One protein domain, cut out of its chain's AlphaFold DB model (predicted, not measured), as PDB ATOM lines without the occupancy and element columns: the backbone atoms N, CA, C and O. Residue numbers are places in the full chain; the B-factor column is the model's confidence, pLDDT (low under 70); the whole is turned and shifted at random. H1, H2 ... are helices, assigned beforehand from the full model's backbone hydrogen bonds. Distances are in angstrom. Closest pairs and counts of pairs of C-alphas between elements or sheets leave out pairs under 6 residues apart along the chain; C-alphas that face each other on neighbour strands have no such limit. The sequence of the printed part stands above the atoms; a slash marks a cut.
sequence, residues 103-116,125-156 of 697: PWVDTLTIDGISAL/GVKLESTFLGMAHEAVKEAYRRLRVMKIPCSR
ATOM      1  N   PRO A 103       0.653  13.352 -26.514       83.94
ATOM      2  CA  PRO A 103      -0.678  12.846 -26.204       83.94
ATOM      3  C   PRO A 103      -1.635  12.989 -27.393       83.94
ATOM      4  O   PRO A 103      -1.720  14.031 -28.035       83.94
ATOM      5  N   TRP A 104      -2.439  11.957 -27.665       84.62
ATOM      6  CA  TRP A 104      -3.382  11.979 -28.795       84.62
ATOM      7  C   TRP A 104      -4.477  13.066 -28.673       84.62
ATOM      8  O   TRP A 104      -5.111  13.417 -29.666       84.62
ATOM      9  N   VAL A 105      -4.684  13.630 -27.475       83.25
ATOM     10  CA  VAL A 105      -5.562  14.795 -27.244       83.25
ATOM     11  C   VAL A 105      -5.073  16.037 -27.991       83.25
ATOM     12  O   VAL A 105      -5.902  16.824 -28.436       83.25
ATOM     13  N   ASP A 106      -3.760  16.190 -28.154       82.50
ATOM     14  CA  ASP A 106      -3.160  17.412 -28.693       82.50
ATOM     15  C   ASP A 106      -3.081  17.364 -30.226       82.50
ATOM     16  O   ASP A 106      -3.160  18.395 -30.891       82.50
ATOM     17  N   THR A 107      -3.003  16.158 -30.811       82.88
ATOM     18  CA  THR A 107      -3.039  15.972 -32.271       82.88
ATOM     19  C   THR A 107      -4.452  15.758 -32.818       82.88
ATOM     20  O   THR A 107      -4.745  16.187 -33.932       82.88
ATOM     21  N   LEU A 108      -5.323  15.049 -32.083       84.62
ATOM     22  CA  LEU A 108      -6.657  14.578 -32.509       84.62
ATOM     23  C   LEU A 108      -6.691  13.848 -33.871       84.62
ATOM     24  O   LEU A 108      -7.757  13.651 -34.459       84.62
ATOM     25  N   THR A 109      -5.536  13.399 -34.367       84.88
ATOM     26  CA  THR A 109      -5.377  12.793 -35.693       84.88
ATOM     27  C   THR A 109      -5.904  11.362 -35.730       84.88
ATOM     28  O   THR A 109      -5.610  10.541 -34.859       84.88
ATOM     29  N   ILE A 110      -6.702  11.031 -36.745       84.50
ATOM     30  CA  ILE A 110      -7.191   9.666 -36.964       84.50
ATOM     31  C   ILE A 110      -6.889   9.285 -38.396       84.50
ATOM     32  O   ILE A 110      -7.604   9.668 -39.323       84.50
ATOM     33  N   ASP A 111      -5.824   8.512 -38.547       77.88
ATOM     34  CA  ASP A 111      -5.420   7.971 -39.832       77.88
ATOM     35  C   ASP A 111      -6.501   7.008 -40.341       77.88
ATOM     36  O   ASP A 111      -7.101   6.241 -39.579       77.88
ATOM     37  N   GLY A 112      -6.804   7.100 -41.636       67.75
ATOM     38  CA  GLY A 112      -7.937   6.406 -42.240       67.75
ATOM     39  C   GLY A 112      -7.813   4.887 -42.124       67.75
ATOM     40  O   GLY A 112      -7.032   4.272 -42.841       67.75
ATOM     41  N   ILE A 113      -8.645   4.281 -41.271       63.75
ATOM     42  CA  ILE A 113      -8.659   2.834 -40.976       63.75
ATOM     43  C   ILE A 113      -8.925   1.983 -42.235       63.75
ATOM     44  O   ILE A 113      -8.552   0.813 -42.294       63.75
ATOM     45  N   SER A 114      -9.573   2.564 -43.249       67.44
ATOM     46  CA  SER A 114      -9.945   1.897 -44.493       67.44
ATOM     47  C   SER A 114      -9.539   2.741 -45.700       67.44
ATOM     48  O   SER A 114      -9.859   3.929 -45.775       67.44
ATOM     49  N   ALA A 115      -8.839   2.127 -46.655       71.69
ATOM     50  CA  ALA A 115      -8.488   2.760 -47.921       71.69
ATOM     51  C   ALA A 115      -9.719   2.901 -48.835       71.69
ATOM     52  O   ALA A 115     -10.658   2.104 -48.769       71.69
ATOM     53  N   LEU A 116      -9.693   3.881 -49.746       74.12
ATOM     54  CA  LEU A 116     -10.750   4.049 -50.747       74.12
ATOM     55  C   LEU A 116     -10.944   2.753 -51.566       74.12
ATOM     56  O   LEU A 116      -9.963   2.196 -52.074       74.12
ATOM     57  N   GLY A 125     -19.805  10.460 -58.419       76.62
ATOM     58  CA  GLY A 125     -19.877  11.416 -57.296       76.62
ATOM     59  C   GLY A 125     -20.730  10.990 -56.092       76.62
ATOM     60  O   GLY A 125     -20.232  10.956 -54.975       76.62
ATOM     61  N   VAL A 126     -21.970  10.534 -56.307       82.44
ATOM     62  CA  VAL A 126     -22.871  10.093 -55.214       82.44
ATOM     63  C   VAL A 126     -22.336   8.869 -54.449       82.44
ATOM     64  O   VAL A 126     -22.540   8.745 -53.241       82.44
ATOM     65  N   LYS A 127     -21.641   7.943 -55.127       81.94
ATOM     66  CA  LYS A 127     -21.008   6.794 -54.456       81.94
ATOM     67  C   LYS A 127     -19.775   7.247 -53.679       81.94
ATOM     68  O   LYS A 127     -19.584   6.795 -52.555       81.94
ATOM     69  N   LEU A 128     -18.992   8.155 -54.264       84.31
ATOM     70  CA  LEU A 128     -17.798   8.740 -53.657       84.31
ATOM     71  C   LEU A 128     -18.140   9.508 -52.365       84.31
ATOM     72  O   LEU A 128     -17.544   9.250 -51.319       84.31
ATOM     73  N   GLU A 129     -19.172  10.354 -52.401       84.56
ATOM     74  CA  GLU A 129     -19.752  11.028 -51.230       84.56
ATOM     75  C   GLU A 129     -20.182  10.025 -50.149       84.56
ATOM     76  O   GLU A 129     -19.825  10.172 -48.980       84.56
ATOM     77  N   SER A 130     -20.897   8.960 -50.534       85.69
ATOM     78  CA  SER A 130     -21.313   7.912 -49.596       85.69
ATOM     79  C   SER A 130     -20.129   7.161 -48.976       85.69
ATOM     80  O   SER A 130     -20.223   6.767 -47.812       85.69
ATOM     81  N   THR A 131     -19.028   6.950 -49.709       85.25
ATOM     82  CA  THR A 131     -17.813   6.326 -49.157       85.25
ATOM     83  C   THR A 131     -17.076   7.258 -48.202       85.25
ATOM     84  O   THR A 131     -16.726   6.824 -47.108       85.25
ATOM     85  N   PHE A 132     -16.930   8.546 -48.534       85.19
ATOM     86  CA  PHE A 132     -16.317   9.526 -47.632       85.19
ATOM     87  C   PHE A 132     -17.125   9.715 -46.343       85.19
ATOM     88  O   PHE A 132     -16.547   9.749 -45.257       85.19
ATOM     89  N   LEU A 133     -18.460   9.755 -46.431       87.00
ATOM     90  CA  LEU A 133     -19.327   9.821 -45.254       87.00
ATOM     91  C   LEU A 133     -19.197   8.566 -44.371       87.00
ATOM     92  O   LEU A 133     -19.217   8.671 -43.145       87.00
ATOM     93  N   GLY A 134     -19.022   7.388 -44.983       86.25
ATOM     94  CA  GLY A 134     -18.725   6.138 -44.278       86.25
ATOM     95  C   GLY A 134     -17.390   6.193 -43.529       86.25
ATOM     96  O   GLY A 134     -17.362   5.965 -42.321       86.25
ATOM     97  N   MET A 135     -16.314   6.584 -44.218       86.00
ATOM     98  CA  MET A 135     -14.972   6.732 -43.637       86.00
ATOM     99  C   MET A 135     -14.959   7.740 -42.476       86.00
ATOM    100  O   MET A 135     -14.440   7.440 -41.403       86.00
ATOM    101  N   ALA A 136     -15.598   8.902 -42.645       86.31
ATOM    102  CA  ALA A 136     -15.724   9.904 -41.586       86.31
ATOM    103  C   ALA A 136     -16.505   9.368 -40.371       86.31
ATOM    104  O   ALA A 136     -16.133   9.616 -39.224       86.31
ATOM    105  N   HIS A 137     -17.567   8.588 -40.596       86.50
ATOM    106  CA  HIS A 137     -18.342   7.973 -39.520       86.50
ATOM    107  C   HIS A 137     -17.553   6.898 -38.749       86.50
ATOM    108  O   HIS A 137     -17.726   6.757 -37.535       86.50
ATOM    109  N   GLU A 138     -16.676   6.151 -39.421       86.94
ATOM    110  CA  GLU A 138     -15.766   5.191 -38.785       86.94
ATOM    111  C   GLU A 138     -14.658   5.889 -37.988       86.94
ATOM    112  O   GLU A 138     -14.436   5.530 -36.828       86.94
ATOM    113  N   ALA A 139     -14.056   6.946 -38.541       88.31
ATOM    114  CA  ALA A 139     -13.081   7.775 -37.836       88.31
ATOM    115  C   ALA A 139     -13.679   8.405 -36.564       88.31
ATOM    116  O   ALA A 139     -13.094   8.300 -35.490       88.31
ATOM    117  N   VAL A 140     -14.895   8.965 -36.628       87.19
ATOM    118  CA  VAL A 140     -15.583   9.534 -35.450       87.19
ATOM    119  C   VAL A 140     -15.888   8.472 -34.383       87.19
ATOM    120  O   VAL A 140     -15.791   8.761 -33.189       87.19
ATOM    121  N   LYS A 141     -16.217   7.229 -34.767       87.94
ATOM    122  CA  LYS A 141     -16.365   6.129 -33.794       87.94
ATOM    123  C   LYS A 141     -15.055   5.836 -33.078       87.94
ATOM    124  O   LYS A 141     -15.074   5.626 -31.868       87.94
ATOM    125  N   GLU A 142     -13.944   5.823 -33.805       87.19
ATOM    126  CA  GLU A 142     -12.621   5.600 -33.225       87.19
ATOM    127  C   GLU A 142     -12.191   6.763 -32.320       87.19
ATOM    128  O   GLU A 142     -11.763   6.521 -31.192       87.19
ATOM    129  N   ALA A 143     -12.448   8.011 -32.731       87.75
ATOM    130  CA  ALA A 143     -12.261   9.203 -31.900       87.75
ATOM    131  C   ALA A 143     -12.942   9.037 -30.540       87.75
ATOM    132  O   ALA A 143     -12.349   9.237 -29.483       87.75
ATOM    133  N   TYR A 144     -14.203   8.604 -30.575       87.19
ATOM    134  CA  TYR A 144     -15.035   8.450 -29.394       87.19
ATOM    135  C   TYR A 144     -14.587   7.291 -28.488       87.19
ATOM    136  O   TYR A 144     -14.724   7.382 -27.267       87.19
ATOM    137  N   ARG A 145     -14.002   6.218 -29.049       88.06
ATOM    138  CA  ARG A 145     -13.347   5.160 -28.255       88.06
ATOM    139  C   ARG A 145     -12.131   5.714 -27.517       88.06
ATOM    140  O   ARG A 145     -12.042   5.540 -26.303       88.06
ATOM    141  N   ARG A 146     -11.240   6.420 -28.219       88.81
ATOM    142  CA  ARG A 146     -10.015   6.999 -27.644       88.81
ATOM    143  C   ARG A 146     -10.326   8.057 -26.575       88.81
ATOM    144  O   ARG A 146      -9.815   7.961 -25.463       88.81
ATOM    145  N   LEU A 147     -11.249   8.988 -26.844       88.69
ATOM    146  CA  LEU A 147     -11.719   9.990 -25.869       88.69
ATOM    147  C   LEU A 147     -12.304   9.348 -24.598       88.69
ATOM    148  O   LEU A 147     -12.050   9.827 -23.492       88.69
ATOM    149  N   ARG A 148     -13.029   8.228 -24.737       86.44
ATOM    150  CA  ARG A 148     -13.562   7.466 -23.599       86.44
ATOM    151  C   ARG A 148     -12.464   6.796 -22.767       86.44
ATOM    152  O   ARG A 148     -12.574   6.806 -21.545       86.44
ATOM    153  N   VAL A 149     -11.426   6.236 -23.395       89.25
ATOM    154  CA  VAL A 149     -10.262   5.666 -22.679       89.25
ATOM    155  C   VAL A 149      -9.570   6.741 -21.836       89.25
ATOM    156  O   VAL A 149      -9.246   6.497 -20.677       89.25
ATOM    157  N   MET A 150      -9.444   7.954 -22.375       85.12
ATOM    158  CA  MET A 150      -8.864   9.117 -21.687       85.12
ATOM    159  C   MET A 150      -9.831   9.812 -20.707       85.12
ATOM    160  O   MET A 150      -9.476  10.826 -20.116       85.12
ATOM    161  N   LYS A 151     -11.050   9.280 -20.517       85.88
ATOM    162  CA  LYS A 151     -12.102   9.806 -19.622       85.88
ATOM    163  C   LYS A 151     -12.534  11.259 -19.899       85.88
ATOM    164  O   LYS A 151     -13.087  11.911 -19.016       85.88
ATOM    165  N   ILE A 152     -12.351  11.757 -21.123       84.69
ATOM    166  CA  ILE A 152     -12.753  13.121 -21.500       84.69
ATOM    167  C   ILE A 152     -14.273  13.157 -21.764       84.69
ATOM    168  O   ILE A 152     -14.772  12.332 -22.537       84.69
ATOM    169  N   PRO A 153     -15.041  14.091 -21.164       82.25
ATOM    170  CA  PRO A 153     -16.488  14.184 -21.355       82.25
ATOM    171  C   PRO A 153     -16.845  14.707 -22.757       82.25
ATOM    172  O   PRO A 153     -17.032  15.895 -22.991       82.25
ATOM    173  N   CYS A 154     -16.995  13.789 -23.706       72.56
ATOM    174  CA  CYS A 154     -17.270  14.065 -25.117       72.56
ATOM    175  C   CYS A 154     -18.779  14.104 -25.459       72.56
ATOM    176  O   CYS A 154     -19.222  13.505 -26.440       72.56
ATOM    177  N   SER A 155     -19.592  14.777 -24.636       73.50
ATOM    178  CA  SER A 155     -21.027  14.969 -24.908       73.50
ATOM    179  C   SER A 155     -21.257  16.214 -25.768       73.50
ATOM    180  O   SER A 155     -20.907  17.320 -25.360       73.50
ATOM    181  N   ARG A 156     -21.874  16.060 -26.948       69.38
ATOM    182  CA  ARG A 156     -22.296  17.210 -27.762       69.38
ATOM    183  C   ARG A 156     -23.521  17.874 -27.105       69.38
ATOM    184  O   ARG A 156     -24.493  17.165 -26.841       69.38
TER     185      ARG A 156
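What this domain is: This is residues 103 to 116 and 125 to 156 of the 697 residues of the protein "Hypothetical protein" of Polarella glacialis (UniProt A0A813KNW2). One long helix, H2, makes the long axis of an elongated shape, with an extended stretch without named elements, residues 108 to 116, running along one side of it. The short helix H1 lies near the H2 end at residue 149, and the tail, residues 150 to 156, folds back there on another side. The 46 printed residues hold two named helices, H1 then H2, and no named strand, class all helix; the whole is loose, with a radius of gyration of the C-alphas of 12.6 A and spans of 38 by 21 by 13 A.

Where its parts are: H2, residues 125 to 149, is 36.4 A long, from C-alpha 125 at (-19.877, 11.416, -57.296) to C-alpha 149 at (-10.262, 5.666, -22.679). H1, residues 104 to 107, is 5.3 A long and begins at (-3.382, 11.979, -28.795).

How they stand to each other: H1 and H2 are close but not clearly touching; their closest C-alphas, of Val 105 and Leu 147, are 7.9 A apart. In H2 every O i to N i+4 pair is within hydrogen-bond range; H1 is too short for such a pair.

The domain as a whole: The C-alphas farthest apart, of Gly 125 and Lys 151, are 38.5 A apart. Residues 117 to 124 are not printed, in the link from H1 to H2, and C-alphas 116 and 125 are 13.4 A apart across this cut. Mean pLDDT of the printed part is 82.6; residues 112 to 114 and 156 are under 70.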